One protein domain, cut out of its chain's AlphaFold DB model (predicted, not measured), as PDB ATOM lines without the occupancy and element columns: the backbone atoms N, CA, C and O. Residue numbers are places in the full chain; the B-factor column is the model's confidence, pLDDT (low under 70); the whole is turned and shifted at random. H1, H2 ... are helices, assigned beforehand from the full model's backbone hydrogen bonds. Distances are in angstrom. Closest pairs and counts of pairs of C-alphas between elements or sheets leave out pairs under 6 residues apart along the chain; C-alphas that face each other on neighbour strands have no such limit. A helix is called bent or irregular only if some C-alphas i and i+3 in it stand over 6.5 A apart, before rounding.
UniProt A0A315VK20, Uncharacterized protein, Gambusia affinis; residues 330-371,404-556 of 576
ATOM      1  N   LEU A 330      23.826  26.559 -53.977       54.12
ATOM      2  CA  LEU A 330      23.760  26.031 -52.606       54.12
ATOM      3  C   LEU A 330      22.895  24.753 -52.527       54.12
ATOM      4  O   LEU A 330      23.058  23.933 -51.627       54.12
ATOM      5  N   SER A 331      22.002  24.567 -53.507       59.16
ATOM      6  CA  SER A 331      21.193  23.367 -53.710       59.16
ATOM      7  C   SER A 331      22.024  22.101 -53.949       59.16
ATOM      8  O   SER A 331      21.676  21.058 -53.398       59.16
ATOM      9  N   THR A 332      23.136  22.163 -54.695       63.44
ATOM     10  CA  THR A 332      23.968  20.972 -54.953       63.44
ATOM     11  C   THR A 332      24.693  20.514 -53.695       63.44
ATOM     12  O   THR A 332      24.741  19.321 -53.419       63.44
ATOM     13  N   ASP A 333      25.176  21.451 -52.876       79.75
ATOM     14  CA  ASP A 333      25.932  21.129 -51.660       79.75
ATOM     15  C   ASP A 333      25.041  20.486 -50.577       79.75
ATOM     16  O   ASP A 333      25.474  19.575 -49.867       79.75
ATOM     17  N   ILE A 334      23.776  20.913 -50.466       84.00
ATOM     18  CA  ILE A 334      22.791  20.321 -49.542       84.00
ATOM     19  C   ILE A 334      22.344  18.938 -50.028       84.00
ATOM     20  O   ILE A 334      22.238  18.000 -49.234       84.00
ATOM     21  N   LEU A 335      22.101  18.792 -51.333       87.56
ATOM     22  CA  LEU A 335      21.751  17.510 -51.935       87.56
ATOM     23  C   LEU A 335      22.872  16.481 -51.742       87.56
ATOM     24  O   LEU A 335      22.611  15.356 -51.312       87.56
ATOM     25  N   ASP A 336      24.120  16.877 -51.997       88.88
ATOM     26  CA  ASP A 336      25.298  16.035 -51.790       88.88
ATOM     27  C   ASP A 336      25.486  15.680 -50.313       88.88
ATOM     28  O   ASP A 336      25.829  14.540 -49.993       88.88
ATOM     29  N   PHE A 337      25.190  16.608 -49.398       90.19
ATOM     30  CA  PHE A 337      25.179  16.331 -47.963       90.19
ATOM     31  C   PHE A 337      24.149  15.254 -47.591       90.19
ATOM     32  O   PHE A 337      24.508  14.274 -46.935       90.19
ATOM     33  N   PHE A 338      22.890  15.374 -48.028       91.75
ATOM     34  CA  PHE A 338      21.878  14.353 -47.739       91.75
ATOM     35  C   PHE A 338      22.207  13.013 -48.396       91.75
ATOM     36  O   PHE A 338      22.063  11.975 -47.752       91.75
ATOM     37  N   ARG A 339      22.727  13.009 -49.628       92.62
ATOM     38  CA  ARG A 339      23.217  11.785 -50.278       92.62
ATOM     39  C   ARG A 339      24.357  11.149 -49.481       92.62
ATOM     40  O   ARG A 339      24.339   9.937 -49.280       92.62
ATOM     41  N   ALA A 340      25.305  11.933 -48.972       91.50
ATOM     42  CA  ALA A 340      26.379  11.426 -48.121       91.50
ATOM     43  C   ALA A 340      25.840  10.821 -46.815       91.50
ATOM     44  O   ALA A 340      26.269   9.732 -46.434       91.50
ATOM     45  N   LEU A 341      24.860  11.467 -46.170       93.19
ATOM     46  CA  LEU A 341      24.191  10.914 -44.990       93.19
ATOM     47  C   LEU A 341      23.464   9.605 -45.297       93.19
ATOM     48  O   LEU A 341      23.576   8.661 -44.524       93.19
ATOM     49  N   GLN A 342      22.761   9.508 -46.425       93.81
ATOM     50  CA  GLN A 342      22.120   8.254 -46.827       93.81
ATOM     51  C   GLN A 342      23.134   7.130 -47.025       93.81
ATOM     52  O   GLN A 342      22.880   6.003 -46.616       93.81
ATOM     53  N   GLN A 343      24.269   7.413 -47.667       92.69
ATOM     54  CA  GLN A 343      25.314   6.406 -47.861       92.69
ATOM     55  C   GLN A 343      25.929   5.982 -46.525       92.69
ATOM     56  O   GLN A 343      26.133   4.793 -46.297       92.69
ATOM     57  N   TYR A 344      26.147   6.933 -45.613       92.56
ATOM     58  CA  TYR A 344      26.610   6.645 -44.258       92.56
ATOM     59  C   TYR A 344      25.607   5.780 -43.485       92.56
ATOM     60  O   TYR A 344      25.977   4.740 -42.946       92.56
ATOM     61  N   LEU A 345      24.321   6.127 -43.512       92.81
ATOM     62  CA  LEU A 345      23.265   5.349 -42.866       92.81
ATOM     63  C   LEU A 345      23.067   3.960 -43.500       92.81
ATOM     64  O   LEU A 345      22.600   3.037 -42.835       92.81
ATOM     65  N   LYS A 346      23.440   3.760 -44.765       92.88
ATOM     66  CA  LYS A 346      23.443   2.439 -45.424       92.88
ATOM     67  C   LYS A 346      24.689   1.601 -45.134       92.88
ATOM     68  O   LYS A 346      24.694   0.424 -45.469       92.88
ATOM     69  N   SER A 347      25.732   2.180 -44.542       91.44
ATOM     70  CA  SER A 347      26.957   1.448 -44.198       91.44
ATOM     71  C   SER A 347      26.735   0.461 -43.047       91.44
ATOM     72  O   SER A 347      25.764   0.578 -42.313       91.44
ATOM     73  N   GLU A 348      27.639  -0.492 -42.841       90.06
ATOM     74  CA  GLU A 348      27.578  -1.450 -41.718       90.06
ATOM     75  C   GLU A 348      28.159  -0.877 -40.403       90.06
ATOM     76  O   GLU A 348      28.528  -1.623 -39.500       90.06
ATOM     77  N   GLU A 349      28.302   0.449 -40.287       87.50
ATOM     78  CA  GLU A 349      28.866   1.088 -39.093       87.50
ATOM     79  C   GLU A 349      27.891   1.048 -37.906       87.50
ATOM     80  O   GLU A 349      26.728   1.445 -38.010       87.50
ATOM     81  N   GLU A 350      28.371   0.577 -36.755       85.06
ATOM     82  CA  GLU A 350      27.578   0.499 -35.529       85.06
ATOM     83  C   GLU A 350      27.321   1.900 -34.944       85.06
ATOM     84  O   GLU A 350      28.237   2.710 -34.807       85.06
ATOM     85  N   GLY A 351      26.065   2.199 -34.589       86.81
ATOM     86  CA  GLY A 351      25.672   3.490 -34.002       86.81
ATOM     87  C   GLY A 351      25.607   4.660 -34.994       86.81
ATOM     88  O   GLY A 351      25.488   5.816 -34.579       86.81
ATOM     89  N   LYS A 352      25.666   4.390 -36.303       91.50
ATOM     90  CA  LYS A 352      25.551   5.398 -37.373       91.50
ATOM     91  C   LYS A 352      24.268   6.233 -37.272       91.50
ATOM     92  O   LYS A 352      24.301   7.434 -37.560       91.50
ATOM     93  N   GLU A 353      23.145   5.655 -36.841       95.12
ATOM     94  CA  GLU A 353      21.884   6.374 -36.643       95.12
ATOM     95  C   GLU A 353      21.985   7.388 -35.496       95.12
ATOM     96  O   GLU A 353      21.640   8.557 -35.694       95.12
ATOM     97  N   GLU A 354      22.520   6.998 -34.332       92.75
ATOM     98  CA  GLU A 354      22.798   7.911 -33.215       92.75
ATOM     99  C   GLU A 354      23.736   9.048 -33.612       92.75
ATOM    100  O   GLU A 354      23.459  10.213 -33.311       92.75
ATOM    101  N   VAL A 355      24.843   8.720 -34.285       91.88
ATOM    102  CA  VAL A 355      25.833   9.709 -34.728       91.88
ATOM    103  C   VAL A 355      25.188  10.696 -35.698       91.88
ATOM    104  O   VAL A 355      25.373  11.908 -35.564       91.88
ATOM    105  N   THR A 356      24.372  10.200 -36.629       93.50
ATOM    106  CA  THR A 356      23.652  11.040 -37.592       93.50
ATOM    107  C   THR A 356      22.632  11.942 -36.899       93.50
ATOM    108  O   THR A 356      22.593  13.141 -37.178       93.50
ATOM    109  N   LEU A 357      21.839  11.418 -35.962       94.69
ATOM    110  CA  LEU A 357      20.883  12.209 -35.180       94.69
ATOM    111  C   LEU A 357      21.584  13.313 -34.387       94.69
ATOM    112  O   LEU A 357      21.144  14.464 -34.402       94.69
ATOM    113  N   GLN A 358      22.696  12.983 -33.729       92.19
ATOM    114  CA  GLN A 358      23.472  13.955 -32.970       92.19
ATOM    115  C   GLN A 358      24.072  15.033 -33.881       92.19
ATOM    116  O   GLN A 358      24.053  16.212 -33.527       92.19
ATOM    117  N   LEU A 359      24.570  14.652 -35.060       91.44
ATOM    118  CA  LEU A 359      25.071  15.589 -36.063       91.44
ATOM    119  C   LEU A 359      23.971  16.556 -36.517       91.44
ATOM    120  O   LEU A 359      24.190  17.765 -36.496       91.44
ATOM    121  N   LEU A 360      22.790  16.052 -36.881       91.44
ATOM    122  CA  LEU A 360      21.669  16.878 -37.344       91.44
ATOM    123  C   LEU A 360      21.190  17.859 -36.263       91.44
ATOM    124  O   LEU A 360      20.983  19.038 -36.553       91.44
ATOM    125  N   LEU A 361      21.084  17.404 -35.011       89.31
ATOM    126  CA  LEU A 361      20.739  18.261 -33.871       89.31
ATOM    127  C   LEU A 361      21.803  19.339 -33.625       89.31
ATOM    128  O   LEU A 361      21.464  20.503 -33.413       89.31
ATOM    129  N   ASN A 362      23.086  18.973 -33.690       87.44
ATOM    130  CA  ASN A 362      24.190  19.918 -33.527       87.44
ATOM    131  C   ASN A 362      24.204  20.967 -34.644       87.44
ATOM    132  O   ASN A 362      24.382  22.146 -34.357       87.44
ATOM    133  N   LEU A 363      23.983  20.561 -35.897       85.75
ATOM    134  CA  LEU A 363      23.902  21.478 -37.036       85.75
ATOM    135  C   LEU A 363      22.716  22.438 -36.900       85.75
ATOM    136  O   LEU A 363      22.869  23.636 -37.129       85.75
ATOM    137  N   SER A 364      21.556  21.941 -36.468       84.44
ATOM    138  CA  SER A 364      20.396  22.791 -36.197       84.44
ATOM    139  C   SER A 364      20.696  23.816 -35.097       84.44
ATOM    140  O   SER A 364      20.473  25.011 -35.288       84.44
ATOM    141  N   ALA A 365      21.282  23.375 -33.979       81.75
ATOM    142  CA  ALA A 365      21.568  24.234 -32.830       81.75
ATOM    143  C   ALA A 365      22.696  25.251 -33.081       81.75
ATOM    144  O   ALA A 365      22.617  26.381 -32.604       81.75
ATOM    145  N   GLN A 366      23.755  24.859 -33.793       78.19
ATOM    146  CA  GLN A 366      24.950  25.691 -33.988       78.19
ATOM    147  C   GLN A 366      24.860  26.580 -35.225       78.19
ATOM    148  O   GLN A 366      25.404  27.681 -35.227       78.19
ATOM    149  N   CYS A 367      24.202  26.105 -36.282       70.00
ATOM    150  CA  CYS A 367      24.171  26.795 -37.568       70.00
ATOM    151  C   CYS A 367      22.800  27.404 -37.887       70.00
ATOM    152  O   CYS A 367      22.673  28.070 -38.909       70.00
ATOM    153  N   GLY A 368      21.776  27.179 -37.051       69.25
ATOM    154  CA  GLY A 368      20.415  27.658 -37.310       69.25
ATOM    155  C   GLY A 368      19.822  27.089 -38.600       69.25
ATOM    156  O   GLY A 368      18.942  27.703 -39.201       69.25
ATOM    157  N   VAL A 369      20.341  25.946 -39.064       72.50
ATOM    158  CA  VAL A 369      19.873  25.300 -40.290       72.50
ATOM    159  C   VAL A 369      18.496  24.714 -40.010       72.50
ATOM    160  O   VAL A 369      18.335  23.842 -39.152       72.50
ATOM    161  N   TYR A 370      17.504  25.205 -40.748       70.38
ATOM    162  CA  TYR A 370      16.173  24.623 -40.782       70.38
ATOM    163  C   TYR A 370      16.152  23.543 -41.855       70.38
ATOM    164  O   TYR A 370      16.398  23.812 -43.031       70.38
ATOM    165  N   PHE A 371      15.877  22.311 -41.441       78.56
ATOM    166  CA  PHE A 371      15.695  21.216 -42.381       78.56
ATOM    167  C   PHE A 371      14.342  21.348 -43.093       78.56
ATOM    168  O   PHE A 371      13.396  21.877 -42.495       78.56
ATOM    169  N   GLN A 404      14.249  17.324 -51.305       89.00
ATOM    170  CA  GLN A 404      13.193  16.823 -50.431       89.00
ATOM    171  C   GLN A 404      13.186  15.292 -50.386       89.00
ATOM    172  O   GLN A 404      13.173  14.729 -49.297       89.00
ATOM    173  N   GLU A 405      13.268  14.616 -51.533       90.88
ATOM    174  CA  GLU A 405      13.347  13.153 -51.603       90.88
ATOM    175  C   GLU A 405      14.588  12.619 -50.879       90.88
ATOM    176  O   GLU A 405      14.520  11.635 -50.132       90.88
ATOM    177  N   ALA A 406      15.730  13.295 -51.047       90.81
ATOM    178  CA  ALA A 406      16.956  12.907 -50.377       90.81
ATOM    179  C   ALA A 406      16.842  13.049 -48.849       90.81
ATOM    180  O   ALA A 406      17.274  12.168 -48.098       90.81
ATOM    181  N   TRP A 407      16.230  14.133 -48.384       93.38
ATOM    182  CA  TRP A 407      15.966  14.353 -46.969       93.38
ATOM    183  C   TRP A 407      14.943  13.361 -46.403       93.38
ATOM    184  O   TRP A 407      15.158  12.801 -45.327       93.38
ATOM    185  N   ASP A 408      13.867  13.080 -47.135       93.25
ATOM    186  CA  ASP A 408      12.813  12.147 -46.732       93.25
ATOM    187  C   ASP A 408      13.358  10.739 -46.504       93.25
ATOM    188  O   ASP A 408      13.016  10.103 -45.505       93.25
ATOM    189  N   ALA A 409      14.275  10.275 -47.357       93.75
ATOM    190  CA  ALA A 409      14.933   8.987 -47.169       93.75
ATOM    191  C   ALA A 409      15.788   8.938 -45.886       93.75
ATOM    192  O   ALA A 409      15.726   7.950 -45.152       93.75
ATOM    193  N   VAL A 410      16.538  10.007 -45.574       94.81
ATOM    194  CA  VAL A 410      17.299  10.113 -44.311       94.81
ATOM    195  C   VAL A 410      16.343  10.083 -43.119       94.81
ATOM    196  O   VAL A 410      16.512   9.278 -42.202       94.81
ATOM    197  N   ARG A 411      15.296  10.919 -43.138       94.94
ATOM    198  CA  ARG A 411      14.305  10.993 -42.056       94.94
ATOM    199  C   ARG A 411      13.586   9.673 -41.832       94.94
ATOM    200  O   ARG A 411      13.312   9.327 -40.686       94.94
ATOM    201  N   LEU A 412      13.226   8.965 -42.899       95.25
ATOM    202  CA  LEU A 412      12.530   7.685 -42.813       95.25
ATOM    203  C   LEU A 412      13.397   6.638 -42.115       95.25
ATOM    204  O   LEU A 412      12.923   5.970 -41.200       95.25
ATOM    205  N   GLN A 413      14.672   6.539 -42.494       95.75
ATOM    206  CA  GLN A 413      15.589   5.587 -41.874       95.75
ATOM    207  C   GLN A 413      15.789   5.879 -40.380       95.75
ATOM    208  O   GLN A 413      15.683   4.974 -39.556       95.75
ATOM    209  N   LEU A 414      15.986   7.151 -40.019       96.81
ATOM    210  CA  LEU A 414      16.119   7.563 -38.621       96.81
ATOM    211  C   LEU A 414      14.822   7.367 -37.818       96.81
ATOM    212  O   LEU A 414      14.873   6.972 -36.655       96.81
ATOM    213  N   ARG A 415      13.650   7.605 -38.420       95.94
ATOM    214  CA  ARG A 415      12.353   7.334 -37.775       95.94
ATOM    215  C   ARG A 415      12.175   5.853 -37.494       95.94
ATOM    216  O   ARG A 415      11.805   5.522 -36.374       95.94
ATOM    217  N   ASN A 416      12.454   4.984 -38.464       94.69
ATOM    218  CA  ASN A 416      12.346   3.535 -38.276       94.69
ATOM    219  C   ASN A 416      13.254   3.069 -37.138       94.69
ATOM    220  O   ASN A 416      12.791   2.395 -36.229       94.69
ATOM    221  N   PHE A 417      14.499   3.544 -37.120       94.88
ATOM    222  CA  PHE A 417      15.436   3.275 -36.040       94.88
ATOM    223  C   PHE A 417      14.897   3.667 -34.653       94.88
ATOM    224  O   PHE A 417      14.905   2.873 -33.711       94.88
ATOM    225  N   LEU A 418      14.379   4.891 -34.516       95.25
ATOM    226  CA  LEU A 418      13.823   5.379 -33.251       95.25
ATOM    227  C   LEU A 418      12.550   4.625 -32.843       95.25
ATOM    228  O   LEU A 418      12.359   4.340 -31.658       95.25
ATOM    229  N   MET A 419      11.695   4.288 -33.809       93.94
ATOM    230  CA  MET A 419      10.482   3.502 -33.584       93.94
ATOM    231  C   MET A 419      10.807   2.066 -33.167       93.94
ATOM    232  O   MET A 419      10.168   1.559 -32.246       93.94
ATOM    233  N   ASP A 420      11.830   1.446 -33.751       91.38
ATOM    234  CA  ASP A 420      12.303   0.115 -33.371       91.38
ATOM    235  C   ASP A 420      12.855   0.112 -31.943       91.38
ATOM    236  O   ASP A 420      12.467  -0.718 -31.121       91.38
ATOM    237  N   ARG A 421      13.655   1.119 -31.576       90.38
ATOM    238  CA  ARG A 421      14.108   1.288 -30.185       90.38
ATOM    239  C   ARG A 421      12.944   1.432 -29.204       90.38
ATOM    240  O   ARG A 421      12.975   0.871 -28.108       90.38
ATOM    241  N   LEU A 422      11.904   2.172 -29.586       90.00
ATOM    242  CA  LEU A 422      10.692   2.330 -28.782       90.00
ATOM    243  C   LEU A 422       9.819   1.059 -28.746       90.00
ATOM    244  O   LEU A 422       9.077   0.873 -27.774       90.00
ATOM    245  N   SER A 423       9.901   0.195 -29.764       84.75
ATOM    246  CA  SER A 423       9.123  -1.044 -29.890       84.75
ATOM    247  C   SER A 423       9.733  -2.205 -29.103       84.75
ATOM    248  O   SER A 423       8.979  -2.936 -28.462       84.75
ATOM    249  N   CYS A 424      11.064  -2.331 -29.037       65.00
ATOM    250  CA  CYS A 424      11.754  -3.388 -28.280       65.00
ATOM    251  C   CYS A 424      11.385  -3.415 -26.785       65.00
ATOM    252  O   CYS A 424      11.448  -4.461 -26.143       65.00
ATOM    253  N   TYR A 425      10.930  -2.287 -26.234       57.59
ATOM    254  CA  TYR A 425      10.402  -2.205 -24.869       57.59
ATOM    255  C   TYR A 425       9.040  -2.904 -24.690       57.59
ATOM    256  O   TYR A 425       8.654  -3.282 -23.586       57.59
ATOM    257  N   THR A 426       8.280  -3.060 -25.772       53.22
ATOM    258  CA  THR A 426       6.906  -3.576 -25.745       53.22
ATOM    259  C   THR A 426       6.808  -5.085 -25.978       53.22
ATOM    260  O   THR A 426       5.821  -5.699 -25.593       53.22
ATOM    261  N   THR A 427       7.826  -5.727 -26.547       45.19
ATOM    262  CA  THR A 427       7.753  -7.123 -27.027       45.19
ATOM    263  C   THR A 427       8.311  -8.181 -26.070       45.19
ATOM    264  O   THR A 427       8.465  -9.337 -26.458       45.19
ATOM    265  N   GLY A 428       8.582  -7.846 -24.807       44.69
ATOM    266  CA  GLY A 428       9.038  -8.828 -23.818       44.69
ATOM    267  C   GLY A 428       7.896  -9.702 -23.272       44.69
ATOM    268  O   GLY A 428       6.976  -9.153 -22.662       44.69
ATOM    269  N   PRO A 429       7.949 -11.045 -23.400       44.00
ATOM    270  CA  PRO A 429       7.078 -11.935 -22.639       44.00
ATOM    271  C   PRO A 429       7.270 -11.709 -21.129       44.00
ATOM    272  O   PRO A 429       8.406 -11.491 -20.691       44.00
ATOM    273  N   PRO A 430       6.214 -11.806 -20.302       40.59
ATOM    274  CA  PRO A 430       6.364 -11.766 -18.853       40.59
ATOM    275  C   PRO A 430       7.188 -12.983 -18.395       40.59
ATOM    276  O   PRO A 430       6.681 -14.100 -18.348       40.59
ATOM    277  N   GLY A 431       8.476 -12.773 -18.094       42.97
ATOM    278  CA  GLY A 431       9.362 -13.794 -17.518       42.97
ATOM    279  C   GLY A 431      10.666 -14.098 -18.267       42.97
ATOM    280  O   GLY A 431      11.425 -14.932 -17.776       42.97
ATOM    281  N   SER A 432      10.976 -13.452 -19.400       36.59
ATOM    282  CA  SER A 432      12.321 -13.550 -19.991       36.59
ATOM    283  C   SER A 432      13.255 -12.457 -19.440       36.59
ATOM    284  O   SER A 432      12.796 -11.341 -19.182       36.59
ATOM    285  N   PRO A 433      14.562 -12.730 -19.238       34.50
ATOM    286  CA  PRO A 433      15.527 -11.694 -18.880       34.50
ATOM    287  C   PRO A 433      15.645 -10.736 -20.072       34.50
ATOM    288  O   PRO A 433      16.241 -11.079 -21.092       34.50
ATOM    289  N   GLN A 434      14.994  -9.574 -19.984       40.97
ATOM    290  CA  GLN A 434      14.946  -8.579 -21.053       40.97
ATOM    291  C   GLN A 434      16.350  -8.088 -21.419       40.97
ATOM    292  O   GLN A 434      17.069  -7.537 -20.583       40.97
ATOM    293  N   LEU A 435      16.697  -8.219 -22.700       37.72
ATOM    294  CA  LEU A 435      17.701  -7.375 -23.333       37.72
ATOM    295  C   LEU A 435      17.215  -5.917 -23.245       37.72
ATOM    296  O   LEU A 435      16.168  -5.572 -23.789       37.72
ATOM    297  N   SER A 436      17.994  -5.080 -22.554       44.97
ATOM    298  CA  SER A 436      17.936  -3.608 -22.554       44.97
ATOM    299  C   SER A 436      16.596  -2.959 -22.163       44.97
ATOM    300  O   SER A 436      15.810  -2.530 -23.005       44.97
ATOM    301  N   THR A 437      16.364  -2.782 -20.859       60.38
ATOM    302  CA  THR A 437      15.292  -1.913 -20.352       60.38
ATOM    303  C   THR A 437      15.669  -0.443 -20.581       60.38
ATOM    304  O   THR A 437      16.393   0.146 -19.780       60.38
ATOM    305  N   MET A 438      15.201   0.159 -21.679       77.38
ATOM    306  CA  MET A 438      15.342   1.604 -21.909       77.38
ATOM    307  C   MET A 438      14.691   2.390 -20.762       77.38
ATOM    308  O   MET A 438      13.528   2.174 -20.411       77.38
ATOM    309  N   THR A 439      15.427   3.332 -20.188       87.19
ATOM    310  CA  THR A 439      14.948   4.226 -19.134       87.19
ATOM    311  C   THR A 439      13.905   5.211 -19.674       87.19
ATOM    312  O   THR A 439      13.864   5.541 -20.861       87.19
ATOM    313  N   ILE A 440      13.080   5.771 -18.782       88.19
ATOM    314  CA  ILE A 440      12.120   6.837 -19.128       88.19
ATOM    315  C   ILE A 440      12.822   8.017 -19.813       88.19
ATOM    316  O   ILE A 440      12.277   8.599 -20.746       88.19
ATOM    317  N   LEU A 441      14.034   8.369 -19.371       90.06
ATOM    318  CA  LEU A 441      14.786   9.485 -19.940       90.06
ATOM    319  C   LEU A 441      15.210   9.209 -21.386       90.06
ATOM    320  O   LEU A 441      15.076  10.087 -22.234       90.06
ATOM    321  N   GLU A 442      15.664   7.993 -21.681       90.88
ATOM    322  CA  GLU A 442      16.011   7.595 -23.047       90.88
ATOM    323  C   GLU A 442      14.775   7.597 -23.948       90.88
ATOM    324  O   GLU A 442      14.843   8.087 -25.072       90.88
ATOM    325  N   ARG A 443      13.617   7.144 -23.447       92.50
ATOM    326  CA  ARG A 443      12.348   7.187 -24.197       92.50
ATOM    327  C   ARG A 443      11.922   8.617 -24.514       92.50
ATOM    328  O   ARG A 443      11.527   8.904 -25.641       92.50
ATOM    329  N   VAL A 444      12.053   9.521 -23.543       94.12
ATOM    330  CA  VAL A 444      11.831  10.963 -23.733       94.12
ATOM    331  C   VAL A 444      12.780  11.524 -24.790       94.12
ATOM    332  O   VAL A 444      12.358  12.325 -25.621       94.12
ATOM    333  N   ASN A 445      14.047  11.107 -24.788       92.88
ATOM    334  CA  ASN A 445      15.022  11.559 -25.774       92.88
ATOM    335  C   ASN A 445      14.696  11.055 -27.189       92.88
ATOM    336  O   ASN A 445      14.697  11.858 -28.119       92.88
ATOM    337  N   CYS A 446      14.325   9.779 -27.347       94.50
ATOM    338  CA  CYS A 446      13.850   9.248 -28.631       94.50
ATOM    339  C   CYS A 446      12.635  10.027 -29.143       94.50
ATOM    340  O   CYS A 446      12.569  10.375 -30.318       94.50
ATOM    341  N   PHE A 447      11.701  10.371 -28.253       94.81
ATOM    342  CA  PHE A 447      10.550  11.199 -28.603       94.81
ATOM    343  C   PHE A 447      10.944  12.588 -29.096       94.81
ATOM    344  O   PHE A 447      10.446  13.041 -30.119       94.81
ATOM    345  N   LYS A 448      11.861  13.261 -28.397       93.69
ATOM    346  CA  LYS A 448      12.365  14.574 -28.824       93.69
ATOM    347  C   LYS A 448      13.058  14.502 -30.184       93.69
ATOM    348  O   LYS A 448      12.882  15.401 -30.997       93.69
ATOM    349  N   GLN A 449      13.805  13.431 -30.442       94.94
ATOM    350  CA  GLN A 449      14.441  13.190 -31.736       94.94
ATOM    351  C   GLN A 449      13.407  12.926 -32.842       94.94
ATOM    352  O   GLN A 449      13.544  13.462 -33.937       94.94
ATOM    353  N   LEU A 450      12.329  12.190 -32.558       95.69
ATOM    354  CA  LEU A 450      11.218  12.021 -33.500       95.69
ATOM    355  C   LEU A 450      10.505  13.349 -33.795       95.69
ATOM    356  O   LEU A 450      10.261  13.652 -34.959       95.69
ATOM    357  N   LEU A 451      10.230  14.158 -32.767       93.31
ATOM    358  CA  LEU A 451       9.608  15.484 -32.898       93.31
ATOM    359  C   LEU A 451      10.495  16.498 -33.635       93.31
ATOM    360  O   LEU A 451       9.994  17.471 -34.188       93.31
ATOM    361  N   PHE A 452      11.810  16.275 -33.659       92.81
ATOM    362  CA  PHE A 452      12.728  17.034 -34.502       92.81
ATOM    363  C   PHE A 452      12.601  16.653 -35.988       92.81
ATOM    364  O   PHE A 452      12.746  17.510 -36.856       92.81
ATOM    365  N   LEU A 453      12.316  15.384 -36.295       93.50
ATOM    366  CA  LEU A 453      12.236  14.871 -37.669       93.50
ATOM    367  C   LEU A 453      10.839  15.024 -38.303       93.50
ATOM    368  O   LEU A 453      10.728  15.172 -39.525       93.50
ATOM    369  N   TYR A 454       9.776  14.947 -37.501       93.50
ATOM    370  CA  TYR A 454       8.381  14.903 -37.948       93.50
ATOM    371  C   TYR A 454       7.477  15.758 -37.054       93.50
ATOM    372  O   TYR A 454       7.767  15.938 -35.870       93.50
ATOM    373  N   PRO A 455       6.351  16.268 -37.586       92.19
ATOM    374  CA  PRO A 455       5.399  17.022 -36.788       92.19
ATOM    375  C   PRO A 455       4.771  16.141 -35.705       92.19
ATOM    376  O   PRO A 455       4.552  14.943 -35.898       92.19
ATOM    377  N   GLU A 456       4.398  16.771 -34.590       94.00
ATOM    378  CA  GLU A 456       3.867  16.094 -33.401       94.00
ATOM    379  C   GLU A 456       2.732  15.114 -33.720       94.00
ATOM    380  O   GLU A 456       2.759  13.974 -33.266       94.00
ATOM    381  N   ARG A 457       1.776  15.517 -34.566       93.44
ATOM    382  CA  ARG A 457       0.626  14.681 -34.946       93.44
ATOM    383  C   ARG A 457       1.030  13.324 -35.539       93.44
ATOM    384  O   ARG A 457       0.360  12.332 -35.277       93.44
ATOM    385  N   GLU A 458       2.098  13.287 -36.338       94.62
ATOM    386  CA  GLU A 458       2.560  12.080 -37.033       94.62
ATOM    387  C   GLU A 458       3.300  11.177 -36.048       94.62
ATOM    388  O   GLU A 458       2.965  10.002 -35.921       94.62
ATOM    389  N   VAL A 459       4.202  11.758 -35.252       95.50
ATOM    390  CA  VAL A 459       4.943  11.046 -34.199       95.50
ATOM    391  C   VAL A 459       3.994  10.410 -33.181       95.50
ATOM    392  O   VAL A 459       4.149   9.246 -32.809       95.50
ATOM    393  N   VAL A 460       2.991  11.166 -32.731       95.31
ATOM    394  CA  VAL A 460       1.992  10.692 -31.768       95.31
ATOM    395  C   VAL A 460       1.148   9.576 -32.382       95.31
ATOM    396  O   VAL A 460       0.949   8.563 -31.717       95.31
ATOM    397  N   ALA A 461       0.683   9.717 -33.627       95.44
ATOM    398  CA  ALA A 461      -0.124   8.695 -34.299       95.44
ATOM    399  C   ALA A 461       0.642   7.375 -34.499       95.44
ATOM    400  O   ALA A 461       0.111   6.302 -34.206       95.44
ATOM    401  N   ASP A 462       1.905   7.440 -34.919       94.44
ATOM    402  CA  ASP A 462       2.750   6.251 -35.063       94.44
ATOM    403  C   ASP A 462       2.938   5.527 -33.734       94.44
ATOM    404  O   ASP A 462       2.819   4.302 -33.633       94.44
ATOM    405  N   TYR A 463       3.218   6.302 -32.684       95.31
ATOM    406  CA  TYR A 463       3.419   5.744 -31.362       95.31
ATOM    407  C   TYR A 463       2.132   5.163 -30.777       95.31
ATOM    408  O   TYR A 463       2.183   4.149 -30.077       95.31
ATOM    409  N   GLN A 464       0.971   5.753 -31.091       95.19
ATOM    410  CA  GLN A 464      -0.330   5.185 -30.729       95.19
ATOM    411  C   GLN A 464      -0.490   3.804 -31.350       95.19
ATOM    412  O   GLN A 464      -0.849   2.872 -30.635       95.19
ATOM    413  N   GLY A 465      -0.172   3.657 -32.640       94.50
ATOM    414  CA  GLY A 465      -0.221   2.370 -33.331       94.50
ATOM    415  C   GLY A 465       0.667   1.322 -32.658       94.50
ATOM    416  O   GLY A 465       0.214   0.215 -32.368       94.50
ATOM    417  N   LEU A 466       1.902   1.693 -32.312       93.31
ATOM    418  CA  LEU A 466       2.839   0.817 -31.603       93.31
ATOM    419  C   LEU A 466       2.291   0.368 -30.237       93.31
ATOM    420  O   LEU A 466       2.331  -0.820 -29.906       93.31
ATOM    421  N   LYS A 467       1.739   1.291 -29.440       92.69
ATOM    422  CA  LYS A 467       1.188   0.960 -28.114       92.69
ATOM    423  C   LYS A 467      -0.142   0.226 -28.174       92.69
ATOM    424  O   LYS A 467      -0.379  -0.646 -27.342       92.69
ATOM    425  N   GLN A 468      -0.959   0.485 -29.183       94.25
ATOM    426  CA  GLN A 468      -2.165  -0.287 -29.438       94.25
ATOM    427  C   GLN A 468      -1.824  -1.754 -29.731       94.25
ATOM    428  O   GLN A 468      -2.425  -2.646 -29.137       94.25
ATOM    429  N   GLN A 469      -0.821  -2.017 -30.576       93.25
ATOM    430  CA  GLN A 469      -0.362  -3.385 -30.854       93.25
ATOM    431  C   GLN A 469       0.170  -4.084 -29.599       93.25
ATOM    432  O   GLN A 469      -0.132  -5.254 -29.367       93.25
ATOM    433  N   TYR A 470       0.903  -3.362 -28.750       91.56
ATOM    434  CA  TYR A 470       1.326  -3.870 -27.445       91.56
ATOM    435  C   TYR A 470       0.144  -4.269 -26.552       91.56
ATOM    436  O   TYR A 470       0.128  -5.360 -25.989       91.56
ATOM    437  N   VAL A 471      -0.861  -3.403 -26.427       92.44
ATOM    438  CA  VAL A 471      -2.043  -3.668 -25.595       92.44
ATOM    439  C   VAL A 471      -2.814  -4.885 -26.109       92.44
ATOM    440  O   VAL A 471      -3.211  -5.745 -25.322       92.44
ATOM    441  N   LEU A 472      -2.987  -5.001 -27.427       92.38
ATOM    442  CA  LEU A 472      -3.633  -6.164 -28.034       92.38
ATOM    443  C   LEU A 472      -2.824  -7.444 -27.800       92.38
ATOM    444  O   LEU A 472      -3.398  -8.471 -27.439       92.38
ATOM    445  N   SER A 473      -1.495  -7.394 -27.932       91.62
ATOM    446  CA  SER A 473      -0.650  -8.577 -27.742       91.62
ATOM    447  C   SER A 473      -0.728  -9.118 -26.311       91.62
ATOM    448  O   SER A 473      -0.916 -10.325 -26.134       91.62
ATOM    449  N   ILE A 474      -0.685  -8.264 -25.281       90.12
ATOM    450  CA  ILE A 474      -0.801  -8.704 -23.877       90.12
ATOM    451  C   ILE A 474      -2.207  -9.221 -23.538       90.12
ATOM    452  O   ILE A 474      -2.334 -10.199 -22.790       90.12
ATOM    453  N   LEU A 475      -3.256  -8.619 -24.116       90.12
ATOM    454  CA  LEU A 475      -4.640  -9.073 -23.962       90.12
ATOM    455  C   LEU A 475      -4.826 -10.463 -24.572       90.12
ATOM    456  O   LEU A 475      -5.270 -11.383 -23.883       90.12
ATOM    457  N   HIS A 476      -4.423 -10.644 -25.830       89.69
ATOM    458  CA  HIS A 476      -4.523 -11.931 -26.512       89.69
ATOM    459  C   HIS A 476      -3.691 -13.015 -25.828       89.69
ATOM    460  O   HIS A 476      -4.180 -14.135 -25.667       89.69
ATOM    461  N   SER A 477      -2.473 -12.687 -25.386       87.75
ATOM    462  CA  SER A 477      -1.599 -13.623 -24.668       87.75
ATOM    463  C   SER A 477      -2.294 -14.159 -23.421       87.75
ATOM    464  O   SER A 477      -2.430 -15.369 -23.257       87.75
ATOM    465  N   SER A 478      -2.826 -13.257 -22.596       85.31
ATOM    466  CA  SER A 478      -3.428 -13.611 -21.306       85.31
ATOM    467  C   SER A 478      -4.778 -14.312 -21.435       85.31
ATOM    468  O   SER A 478      -5.131 -15.137 -20.599       85.31
ATOM    469  N   MET A 479      -5.541 -14.005 -22.487       82.25
ATOM    470  CA  MET A 479      -6.820 -14.663 -22.775       82.25
ATOM    471  C   MET A 479      -6.656 -16.035 -23.448       82.25
ATOM    472  O   MET A 479      -7.579 -16.851 -23.389       82.25
ATOM    473  N   SER A 480      -5.504 -16.285 -24.080       76.38
ATOM    474  CA  SER A 480      -5.165 -17.568 -24.710       76.38
ATOM    475  C   SER A 480      -4.468 -18.525 -23.738       76.38
ATOM    476  O   SER A 480      -4.607 -19.741 -23.858       76.38
ATOM    477  N   SER A 481      -3.744 -17.997 -22.748       63.72
ATOM    478  CA  SER A 481      -3.052 -18.773 -21.721       63.72
ATOM    479  C   SER A 481      -3.975 -19.092 -20.538       63.72
ATOM    480  O   SER A 481      -3.896 -18.443 -19.497       63.72
ATOM    481  N   SER A 482      -4.848 -20.096 -20.660       56.16
ATOM    482  CA  SER A 482      -5.511 -20.676 -19.481       56.16
ATOM    483  C   SER A 482      -5.030 -22.114 -19.246       56.16
ATOM    484  O   SER A 482      -5.308 -22.990 -20.068       56.16
ATOM    485  N   PRO A 483      -4.277 -22.379 -18.157       53.28
ATOM    486  CA  PRO A 483      -3.794 -23.715 -17.811       53.28
ATOM    487  C   PRO A 483      -4.830 -24.561 -17.050       53.28
ATOM    488  O   PRO A 483      -4.594 -25.740 -16.787       53.28
ATOM    489  N   GLY A 484      -5.974 -23.981 -16.681       55.84
ATOM    490  CA  GLY A 484      -7.095 -24.671 -16.048       55.84
ATOM    491  C   GLY A 484      -8.266 -24.740 -17.018       55.84
ATOM    492  O   GLY A 484      -8.391 -23.876 -17.869       55.84
ATOM    493  N   GLY A 485      -9.135 -25.746 -16.913       59.50
ATOM    494  CA  GLY A 485     -10.322 -25.920 -17.770       59.50
ATOM    495  C   GLY A 485     -11.411 -24.839 -17.627       59.50
ATOM    496  O   GLY A 485     -12.591 -25.177 -17.604       59.50
ATOM    497  N   GLU A 486     -11.016 -23.576 -17.474       69.44
ATOM    498  CA  GLU A 486     -11.828 -22.370 -17.523       69.44
ATOM    499  C   GLU A 486     -12.315 -22.181 -18.963       69.44
ATOM    500  O   GLU A 486     -11.527 -22.051 -19.904       69.44
ATOM    501  N   SER A 487     -13.630 -22.192 -19.156       72.62
ATOM    502  CA  SER A 487     -14.255 -21.977 -20.457       72.62
ATOM    503  C   SER A 487     -15.208 -20.789 -20.399       72.62
ATOM    504  O   SER A 487     -15.719 -20.428 -19.338       72.62
ATOM    505  N   GLY A 488     -15.450 -20.163 -21.548       82.62
ATOM    506  CA  GLY A 488     -16.401 -19.064 -21.639       82.62
ATOM    507  C   GLY A 488     -15.935 -17.789 -20.934       82.62
ATOM    508  O   GLY A 488     -14.758 -17.422 -20.942       82.62
ATOM    509  N   PHE A 489     -16.889 -17.117 -20.290       86.94
ATOM    510  CA  PHE A 489     -16.693 -15.824 -19.631       86.94
ATOM    511  C   PHE A 489     -15.708 -15.853 -18.454       86.94
ATOM    512  O   PHE A 489     -15.050 -14.843 -18.206       86.94
ATOM    513  N   ASP A 490     -15.563 -16.986 -17.761       86.25
ATOM    514  CA  ASP A 490     -14.619 -17.108 -16.642       86.25
ATOM    515  C   ASP A 490     -13.175 -16.933 -17.131       86.25
ATOM    516  O   ASP A 490     -12.409 -16.173 -16.538       86.25
ATOM    517  N   ARG A 491     -12.839 -17.520 -18.292       86.75
ATOM    518  CA  ARG A 491     -11.525 -17.358 -18.935       86.75
ATOM    519  C   ARG A 491     -11.246 -15.897 -19.292       86.75
ATOM    520  O   ARG A 491     -10.136 -15.415 -19.078       86.75
ATOM    521  N   LEU A 492     -12.245 -15.180 -19.818       88.19
ATOM    522  CA  LEU A 492     -12.110 -13.755 -20.139       88.19
ATOM    523  C   LEU A 492     -11.887 -12.908 -18.882       88.19
ATOM    524  O   LEU A 492     -11.035 -12.022 -18.892       88.19
ATOM    525  N   SER A 493     -12.624 -13.187 -17.804       87.50
ATOM    526  CA  SER A 493     -12.480 -12.472 -16.533       87.50
ATOM    527  C   SER A 493     -11.088 -12.680 -15.937       87.50
ATOM    528  O   SER A 493     -10.426 -11.704 -15.586       87.50
ATOM    529  N   THR A 494     -10.627 -13.930 -15.842       86.50
ATOM    530  CA  THR A 494      -9.289 -14.255 -15.329       86.50
ATOM    531  C   THR A 494      -8.202 -13.630 -16.201       86.50
ATOM    532  O   THR A 494      -7.320 -12.942 -15.688       86.50
ATOM    533  N   GLY A 495      -8.296 -13.801 -17.525       87.50
ATOM    534  CA  GLY A 495      -7.339 -13.241 -18.478       87.50
ATOM    535  C   GLY A 495      -7.235 -11.720 -18.376       87.50
ATOM    536  O   GLY A 495      -6.132 -11.181 -18.340       87.50
ATOM    537  N   PHE A 496      -8.365 -11.022 -18.243       87.75
ATOM    538  CA  PHE A 496      -8.362  -9.572 -18.076       87.75
ATOM    539  C   PHE A 496      -7.756  -9.139 -16.736       87.75
ATOM    540  O   PHE A 496      -6.903  -8.255 -16.715       87.75
ATOM    541  N   CYS A 497      -8.131  -9.786 -15.627       87.31
ATOM    542  CA  CYS A 497      -7.553  -9.506 -14.309       87.31
ATOM    543  C   CYS A 497      -6.020  -9.618 -14.310       87.31
ATOM    544  O   CYS A 497      -5.352  -8.789 -13.694       87.31
ATOM    545  N   ASN A 498      -5.468 -10.587 -15.045       86.94
ATOM    546  CA  ASN A 498      -4.021 -10.768 -15.177       86.94
ATOM    547  C   ASN A 498      -3.353  -9.618 -15.955       86.94
ATOM    548  O   ASN A 498      -2.244  -9.204 -15.626       86.94
ATOM    549  N   VAL A 499      -4.032  -9.054 -16.957       89.75
ATOM    550  CA  VAL A 499      -3.499  -7.972 -17.807       89.75
ATOM    551  C   VAL A 499      -3.545  -6.606 -17.127       89.75
ATOM    552  O   VAL A 499      -2.699  -5.757 -17.410       89.75
ATOM    553  N   VAL A 500      -4.499  -6.373 -16.216       88.88
ATOM    554  CA  VAL A 500      -4.710  -5.059 -15.576       88.88
ATOM    555  C   VAL A 500      -3.426  -4.500 -14.961       88.88
ATOM    556  O   VAL A 500      -3.152  -3.309 -15.114       88.88
ATOM    557  N   GLN A 501      -2.614  -5.334 -14.305       85.81
ATOM    558  CA  GLN A 501      -1.353  -4.886 -13.707       85.81
ATOM    559  C   GLN A 501      -0.346  -4.419 -14.770       85.81
ATOM    560  O   GLN A 501       0.229  -3.340 -14.631       85.81
ATOM    561  N   HIS A 502      -0.196  -5.175 -15.861       86.12
ATOM    562  CA  HIS A 502       0.692  -4.827 -16.975       86.12
ATOM    563  C   HIS A 502       0.253  -3.542 -17.683       86.12
ATOM    564  O   HIS A 502       1.069  -2.650 -17.913       86.12
ATOM    565  N   VAL A 503      -1.045  -3.406 -17.962       89.25
ATOM    566  CA  VAL A 503      -1.613  -2.192 -18.567       89.25
ATOM    567  C   VAL A 503      -1.427  -0.983 -17.656       89.25
ATOM    568  O   VAL A 503      -1.031   0.076 -18.131       89.25
ATOM    569  N   THR A 504      -1.679  -1.121 -16.352       88.31
ATOM    570  CA  THR A 504      -1.550  -0.009 -15.393       88.31
ATOM    571  C   THR A 504      -0.106   0.481 -15.293       88.31
ATOM    572  O   THR A 504       0.140   1.691 -15.268       88.31
ATOM    573  N   GLN A 505       0.855  -0.444 -15.282       89.50
ATOM    574  CA  GLN A 505       2.273  -0.103 -15.296       89.50
ATOM    575  C   GLN A 505       2.653   0.620 -16.593       89.50
ATOM    576  O   GLN A 505       3.218   1.713 -16.538       89.50
ATOM    577  N   ALA A 506       2.269   0.069 -17.747       90.19
ATOM    578  CA  ALA A 506       2.546   0.682 -19.042       90.19
ATOM    579  C   ALA A 506       1.941   2.093 -19.145       90.19
ATOM    580  O   ALA A 506       2.646   3.032 -19.500       90.19
ATOM    581  N   LEU A 507       0.677   2.277 -18.743       92.12
ATOM    582  CA  LEU A 507       0.013   3.586 -18.685       92.12
ATOM    583  C   LEU A 507       0.788   4.598 -17.832       92.12
ATOM    584  O   LEU A 507       0.916   5.762 -18.214       92.12
ATOM    585  N   THR A 508       1.305   4.163 -16.682       90.69
ATOM    586  CA  THR A 508       2.076   5.026 -15.777       90.69
ATOM    587  C   THR A 508       3.361   5.511 -16.441       90.69
ATOM    588  O   THR A 508       3.710   6.687 -16.340       90.69
ATOM    589  N   GLU A 509       4.053   4.628 -17.152       91.44
ATOM    590  CA  GLU A 509       5.278   4.969 -17.873       91.44
ATOM    591  C   GLU A 509       5.008   5.856 -19.088       91.44
ATOM    592  O   GLU A 509       5.717   6.845 -19.280       91.44
ATOM    593  N   GLU A 510       3.969   5.560 -19.877       92.88
ATOM    594  CA  GLU A 510       3.577   6.415 -21.003       92.88
ATOM    595  C   GLU A 510       3.231   7.822 -20.526       92.88
ATOM    596  O   GLU A 510       3.669   8.802 -21.125       92.88
ATOM    597  N   LEU A 511       2.511   7.943 -19.409       93.50
ATOM    598  CA  LEU A 511       2.197   9.237 -18.818       93.50
ATOM    599  C   LEU A 511       3.475   9.994 -18.433       93.50
ATOM    600  O   LEU A 511       3.577  11.195 -18.679       93.50
ATOM    601  N   GLN A 512       4.471   9.311 -17.863       92.44
ATOM    602  CA  GLN A 512       5.749   9.923 -17.488       92.44
ATOM    603  C   GLN A 512       6.603  10.337 -18.691       92.44
ATOM    604  O   GLN A 512       7.297  11.351 -18.605       92.44
ATOM    605  N   VAL A 513       6.564   9.581 -19.789       93.88
ATOM    606  CA  VAL A 513       7.283   9.912 -21.027       93.88
ATOM    607  C   VAL A 513       6.585  11.062 -21.749       93.88
ATOM    608  O   VAL A 513       7.202  12.102 -21.975       93.88
ATOM    609  N   LEU A 514       5.297  10.907 -22.061       95.06
ATOM    610  CA  LEU A 514       4.543  11.836 -22.905       95.06
ATOM    611  C   LEU A 514       4.343  13.202 -22.243       95.06
ATOM    612  O   LEU A 514       4.486  14.223 -22.909       95.06
ATOM    613  N   SER A 515       4.124  13.254 -20.923       93.94
ATOM    614  CA  SER A 515       3.988  14.532 -20.196       93.94
ATOM    615  C   SER A 515       5.232  15.427 -20.247       93.94
ATOM    616  O   SER A 515       5.152  16.603 -19.896       93.94
ATOM    617  N   ARG A 516       6.386  14.892 -20.666       94.75
ATOM    618  CA  ARG A 516       7.645  15.640 -20.809       94.75
ATOM    619  C   ARG A 516       7.905  16.133 -22.233       94.75
ATOM    620  O   ARG A 516       8.906  16.823 -22.436       94.75
ATOM    621  N   VAL A 517       7.081  15.736 -23.205       93.94
ATOM    622  CA  VAL A 517       7.335  15.982 -24.636       93.94
ATOM    623  C   VAL A 517       6.144  16.545 -25.402       93.94
ATOM    624  O   VAL A 517       6.380  17.233 -26.384       93.94
ATOM    625  N   VAL A 518       4.907  16.301 -24.961       94.06
ATOM    626  CA  VAL A 518       3.691  16.795 -25.628       94.06
ATOM    627  C   VAL A 518       2.731  17.456 -24.640       94.06
ATOM    628  O   VAL A 518       2.812  17.255 -23.424       94.06
ATOM    629  N   GLU A 519       1.798  18.249 -25.165       93.56
ATOM    630  CA  GLU A 519       0.805  18.954 -24.355       93.56
ATOM    631  C   GLU A 519      -0.184  17.991 -23.664       93.56
ATOM    632  O   GLU A 519      -0.529  16.943 -24.222       93.56
ATOM    633  N   PRO A 520      -0.725  18.338 -22.478       94.19
ATOM    634  CA  PRO A 520      -1.619  17.457 -21.722       94.19
ATOM    635  C   PRO A 520      -2.834  16.942 -22.510       94.19
ATOM    636  O   PRO A 520      -3.205  15.777 -22.364       94.19
ATOM    637  N   GLN A 521      -3.439  17.771 -23.371       94.06
ATOM    638  CA  GLN A 521      -4.544  17.348 -24.242       94.06
ATOM    639  C   GLN A 521      -4.147  16.219 -25.203       94.06
ATOM    640  O   GLN A 521      -4.926  15.291 -25.422       94.06
ATOM    641  N   VAL A 522      -2.923  16.262 -25.730       95.00
ATOM    642  CA  VAL A 522      -2.389  15.256 -26.650       95.00
ATOM    643  C   VAL A 522      -2.116  13.958 -25.902       95.00
ATOM    644  O   VAL A 522      -2.466  12.888 -26.397       95.00
ATOM    645  N   VAL A 523      -1.597  14.040 -24.670       96.44
ATOM    646  CA  VAL A 523      -1.433  12.869 -23.791       96.44
ATOM    647  C   VAL A 523      -2.775  12.176 -23.550       96.44
ATOM    648  O   VAL A 523      -2.877  10.960 -23.685       96.44
ATOM    649  N   LEU A 524      -3.826  12.928 -23.217       95.06
ATOM    650  CA  LEU A 524      -5.150  12.350 -22.975       95.06
ATOM    651  C   LEU A 524      -5.731  11.701 -24.236       95.06
ATOM    652  O   LEU A 524      -6.232  10.577 -24.166       95.06
ATOM    653  N   GLY A 525      -5.619  12.373 -25.386       96.38
ATOM    654  CA  GLY A 525      -6.019  11.813 -26.678       96.38
ATOM    655  C   GLY A 525      -5.270  10.518 -26.995       96.38
ATOM    656  O   GLY A 525      -5.885   9.524 -27.380       96.38
ATOM    657  N   PHE A 526      -3.962  10.498 -26.734       97.12
ATOM    658  CA  PHE A 526      -3.113   9.325 -26.886       97.12
ATOM    659  C   PHE A 526      -3.574   8.143 -26.032       97.12
ATOM    660  O   PHE A 526      -3.806   7.060 -26.567       97.12
ATOM    661  N   LEU A 527      -3.742   8.340 -24.722       96.00
ATOM    662  CA  LEU A 527      -4.133   7.264 -23.806       96.00
ATOM    663  C   LEU A 527      -5.526   6.717 -24.145       96.00
ATOM    664  O   LEU A 527      -5.761   5.509 -24.063       96.00
ATOM    665  N   ASN A 528      -6.439   7.595 -24.565       96.19
ATOM    666  CA  ASN A 528      -7.777   7.198 -24.978       96.19
ATOM    667  C   ASN A 528      -7.760   6.298 -26.216       96.19
ATOM    668  O   ASN A 528      -8.477   5.305 -26.238       96.19
ATOM    669  N   VAL A 529      -6.942   6.602 -27.224       95.62
ATOM    670  CA  VAL A 529      -6.868   5.790 -28.449       95.62
ATOM    671  C   VAL A 529      -6.059   4.511 -28.219       95.62
ATOM    672  O   VAL A 529      -6.568   3.413 -28.439       95.62
ATOM    673  N   ALA A 530      -4.821   4.637 -27.738       95.56
ATOM    674  CA  ALA A 530      -3.869   3.529 -27.706       95.56
ATOM    675  C   ALA A 530      -4.162   2.487 -26.614       95.56
ATOM    676  O   ALA A 530      -3.828   1.318 -26.788       95.56
ATOM    677  N   TYR A 531      -4.785   2.893 -25.502       95.31
ATOM    678  CA  TYR A 531      -5.039   2.008 -24.363       95.31
ATOM    679  C   TYR A 531      -6.526   1.786 -24.129       95.31
ATOM    680  O   TYR A 531      -7.010   0.672 -24.308       95.31
ATOM    681  N   PHE A 532      -7.270   2.820 -23.728       95.25
ATOM    682  CA  PHE A 532      -8.664   2.637 -23.309       95.25
ATOM    683  C   PHE A 532      -9.561   2.188 -24.467       95.25
ATOM    684  O   PHE A 532     -10.344   1.253 -24.307       95.25
ATOM    685  N   GLY A 533      -9.401   2.799 -25.640       95.88
ATOM    686  CA  GLY A 533     -10.100   2.433 -26.866       95.88
ATOM    687  C   GLY A 533      -9.742   1.024 -27.325       95.88
ATOM    688  O   GLY A 533     -10.644   0.226 -27.572       95.88
ATOM    689  N   ALA A 534      -8.449   0.689 -27.349       94.31
ATOM    690  CA  ALA A 534      -7.969  -0.647 -27.702       94.31
ATOM    691  C   ALA A 534      -8.539  -1.739 -26.778       94.31
ATOM    692  O   ALA A 534      -9.063  -2.745 -27.252       94.31
ATOM    693  N   ILE A 535      -8.510  -1.510 -25.459       94.62
ATOM    694  CA  ILE A 535      -9.077  -2.428 -24.462       94.62
ATOM    695  C   ILE A 535     -10.585  -2.570 -24.653       94.62
ATOM    696  O   ILE A 535     -11.091  -3.688 -24.678       94.62
ATOM    697  N   ALA A 536     -11.314  -1.460 -24.790       95.00
ATOM    698  CA  ALA A 536     -12.765  -1.489 -24.933       95.00
ATOM    699  C   ALA A 536     -13.203  -2.237 -26.202       95.00
ATOM    700  O   ALA A 536     -14.126  -3.054 -26.149       95.00
ATOM    701  N   GLN A 537     -12.526  -1.990 -27.327       95.06
ATOM    702  CA  GLN A 537     -12.786  -2.677 -28.592       95.06
ATOM    703  C   GLN A 537     -12.515  -4.181 -28.479       95.06
ATOM    704  O   GLN A 537     -13.382  -4.981 -28.829       95.06
ATOM    705  N   GLU A 538     -11.365  -4.571 -27.927       93.81
ATOM    706  CA  GLU A 538     -11.008  -5.986 -27.798       93.81
ATOM    707  C   GLU A 538     -11.912  -6.719 -26.798       93.81
ATOM    708  O   GLU A 538     -12.389  -7.818 -27.078       93.81
ATOM    709  N   MET A 539     -12.242  -6.103 -25.659       89.88
ATOM    710  CA  MET A 539     -13.190  -6.687 -24.704       89.88
ATOM    711  C   MET A 539     -14.567  -6.909 -25.331       89.88
ATOM    712  O   MET A 539     -15.177  -7.950 -25.096       89.88
ATOM    713  N   THR A 540     -15.044  -5.958 -26.136       92.50
ATOM    714  CA  THR A 540     -16.328  -6.083 -26.840       92.50
ATOM    715  C   THR A 540     -16.291  -7.255 -27.823       92.50
ATOM    716  O   THR A 540     -17.135  -8.144 -27.737       92.50
ATOM    717  N   SER A 541     -15.254  -7.321 -28.664       92.75
ATOM    718  CA  SER A 541     -15.022  -8.414 -29.622       92.75
ATOM    719  C   SER A 541     -14.989  -9.792 -28.946       92.75
ATOM    720  O   SER A 541     -15.627 -10.749 -29.395       92.75
ATOM    721  N   GLN A 542     -14.297  -9.903 -27.810       89.94
ATOM    722  CA  GLN A 542     -14.189 -11.159 -27.070       89.94
ATOM    723  C   GLN A 542     -15.508 -11.556 -26.398       89.94
ATOM    724  O   GLN A 542     -15.877 -12.731 -26.414       89.94
ATOM    725  N   MET A 543     -16.250 -10.593 -25.844       89.75
ATOM    726  CA  MET A 543     -17.575 -10.852 -25.274       89.75
ATOM    727  C   MET A 543     -18.573 -11.322 -26.335       89.75
ATOM    728  O   MET A 543     -19.326 -12.262 -26.077       89.75
ATOM    729  N   GLU A 544     -18.568 -10.710 -27.519       92.06
ATOM    730  CA  GLU A 544     -19.406 -11.123 -28.649       92.06
ATOM    731  C   GLU A 544     -19.073 -12.555 -29.086       92.06
ATOM    732  O   GLU A 544     -19.968 -13.393 -29.206       92.06
ATOM    733  N   ARG A 545     -17.782 -12.881 -29.214       89.56
ATOM    734  CA  ARG A 545     -17.318 -14.227 -29.582       89.56
ATOM    735  C   ARG A 545     -17.735 -15.298 -28.573       89.56
ATOM    736  O   ARG A 545     -18.176 -16.384 -28.967       89.56
ATOM    737  N   GLU A 546     -17.615 -15.014 -27.279       87.62
ATOM    738  CA  GLU A 546     -18.055 -15.944 -26.233       87.62
ATOM    739  C   GLU A 546     -19.583 -16.067 -26.182       87.62
ATOM    740  O   GLU A 546     -20.109 -17.168 -26.005       87.62
ATOM    741  N   PHE A 547     -20.317 -14.975 -26.415       87.75
ATOM    742  CA  PHE A 547     -21.776 -15.004 -26.508       87.75
ATOM    743  C   PHE A 547     -22.261 -15.885 -27.668       87.75
ATOM    744  O   PHE A 547     -23.130 -16.740 -27.475       87.75
ATOM    745  N   GLU A 548     -21.677 -15.731 -28.858       89.50
ATOM    746  CA  GLU A 548     -21.992 -16.572 -30.013       89.50
ATOM    747  C   GLU A 548     -21.676 -18.048 -29.756       89.50
ATOM    748  O   GLU A 548     -22.455 -18.931 -30.123       89.50
ATOM    749  N   THR A 549     -20.543 -18.329 -29.109       86.25
ATOM    750  CA  THR A 549     -20.133 -19.697 -28.768       86.25
ATOM    751  C   THR A 549     -21.130 -20.335 -27.805       86.25
ATOM    752  O   THR A 549     -21.655 -21.414 -28.088       86.25
ATOM    753  N   ALA A 550     -21.512 -19.619 -26.745       84.69
ATOM    754  CA  ALA A 550     -22.544 -20.065 -25.816       84.69
ATOM    755  C   ALA A 550     -23.905 -20.273 -26.509       84.69
ATOM    756  O   ALA A 550     -24.638 -21.211 -26.184       84.69
ATOM    757  N   GLN A 551     -24.271 -19.430 -27.479       84.56
ATOM    758  CA  GLN A 551     -25.511 -19.598 -28.238       84.56
ATOM    759  C   GLN A 551     -25.493 -20.876 -29.092       84.56
ATOM    760  O   GLN A 551     -26.472 -21.632 -29.074       84.56
ATOM    761  N   ARG A 552     -24.387 -21.155 -29.799       84.25
ATOM    762  CA  ARG A 552     -24.229 -22.379 -30.606       84.25
ATOM    763  C   ARG A 552     -24.340 -23.634 -29.741       84.25
ATOM    764  O   ARG A 552     -25.138 -24.518 -30.068       84.25
ATOM    765  N   ASP A 553     -23.649 -23.678 -28.606       80.75
ATOM    766  CA  ASP A 553     -23.662 -24.834 -27.700       80.75
ATOM    767  C   ASP A 553     -25.070 -25.140 -27.165       80.75
ATOM    768  O   ASP A 553     -25.519 -26.293 -27.154       80.75
ATOM    769  N   ASN A 554     -25.830 -24.099 -26.816       74.56
ATOM    770  CA  ASN A 554     -27.214 -24.239 -26.366       74.56
ATOM    771  C   ASN A 554     -28.144 -24.786 -27.469       74.56
ATOM    772  O   ASN A 554     -29.010 -25.626 -27.199       74.56
ATOM    773  N   THR A 555     -27.965 -24.363 -28.726       72.50
ATOM    774  CA  THR A 555     -28.751 -24.897 -29.857       72.50
ATOM    775  C   THR A 555     -28.391 -26.348 -30.207       72.50
ATOM    776  O   THR A 555     -29.281 -27.147 -30.524       72.50
ATOM    777  N   ALA A 556     -27.119 -26.734 -30.068       68.44
ATOM    778  CA  ALA A 556     -26.652 -28.099 -30.309       68.44
ATOM    779  C   ALA A 556     -27.205 -29.106 -29.280       68.44
ATOM    780  O   ALA A 556     -27.535 -30.238 -29.637       68.44
TER     781      ALA A 556
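Overview. This is residues 330 to 371 and 404 to 556 of the 576 residues of an uncharacterized protein of Gambusia affinis (UniProt A0A315VK20). The domain is a long rod of helices: the hairpin of H1 and H2 makes one end with H3 packed on it, H4 follows beside H3, and H5, the bent H6 and the long H7 run on toward the other end, where residues 551 to 556 of H7 stick out. H3, H4, H5, H6b and H7 form an up-and-down bundle, each running against the one before. The printed part has 195 residues, seven named helices, H1 to H7 in order, and no named strand: all helix. It is loose, with a radius of gyration of the C-alphas of 21.6 A, spanning 77 by 37 by 31 A.

Along the chain. H1, residues 330 to 346, begins with C-alpha 330 at (23.760, 26.031, -52.606). H2 is residues 352 to 367, H3 404 to 423, H4 440 to 453 and H5 456 to 480, 35.9 A from first to last C-alpha. H6, residues 489 to 514, was assigned as one helix by its hydrogen bonds but is bent: C-alphas 498 and 501 are 6.6 A apart; its arms are H6a, 489 to 498, and H6b, 501 to 514. H7, residues 520 to 556, 52.7 A, ends with C-alpha 556 at (-26.652, -28.099, -30.309).

Arrangement. H1 touches H3, closest C-alphas Gln 342 and Val 410, 5.7 A. H3 and H4, a hairpin, touch at Leu 418 and Cys 446, 6.0 A. H4 touches H6b at Val 444 and Val 513, 5.4 A. H5 touches H7 at Gln 468 and Ala 530, 4.5 A, and H6a at Met 479 and Gly 495, 4.6 A. H1 and H7 are apart. Every O i to N i+4 pair is within hydrogen-bond range in H1 to H5, H6a and H6b; in H7, 30 of 33.

Size, cuts and confidence. C-alphas 330 and 556, the farthest apart, are 77.3 A apart. Residues 372 to 403 are cut out, with 9.5 A between C-alphas 371 and 404. The H3 to H4 link is long. Low-confidence residues include 424 to 437 and 481 to 486.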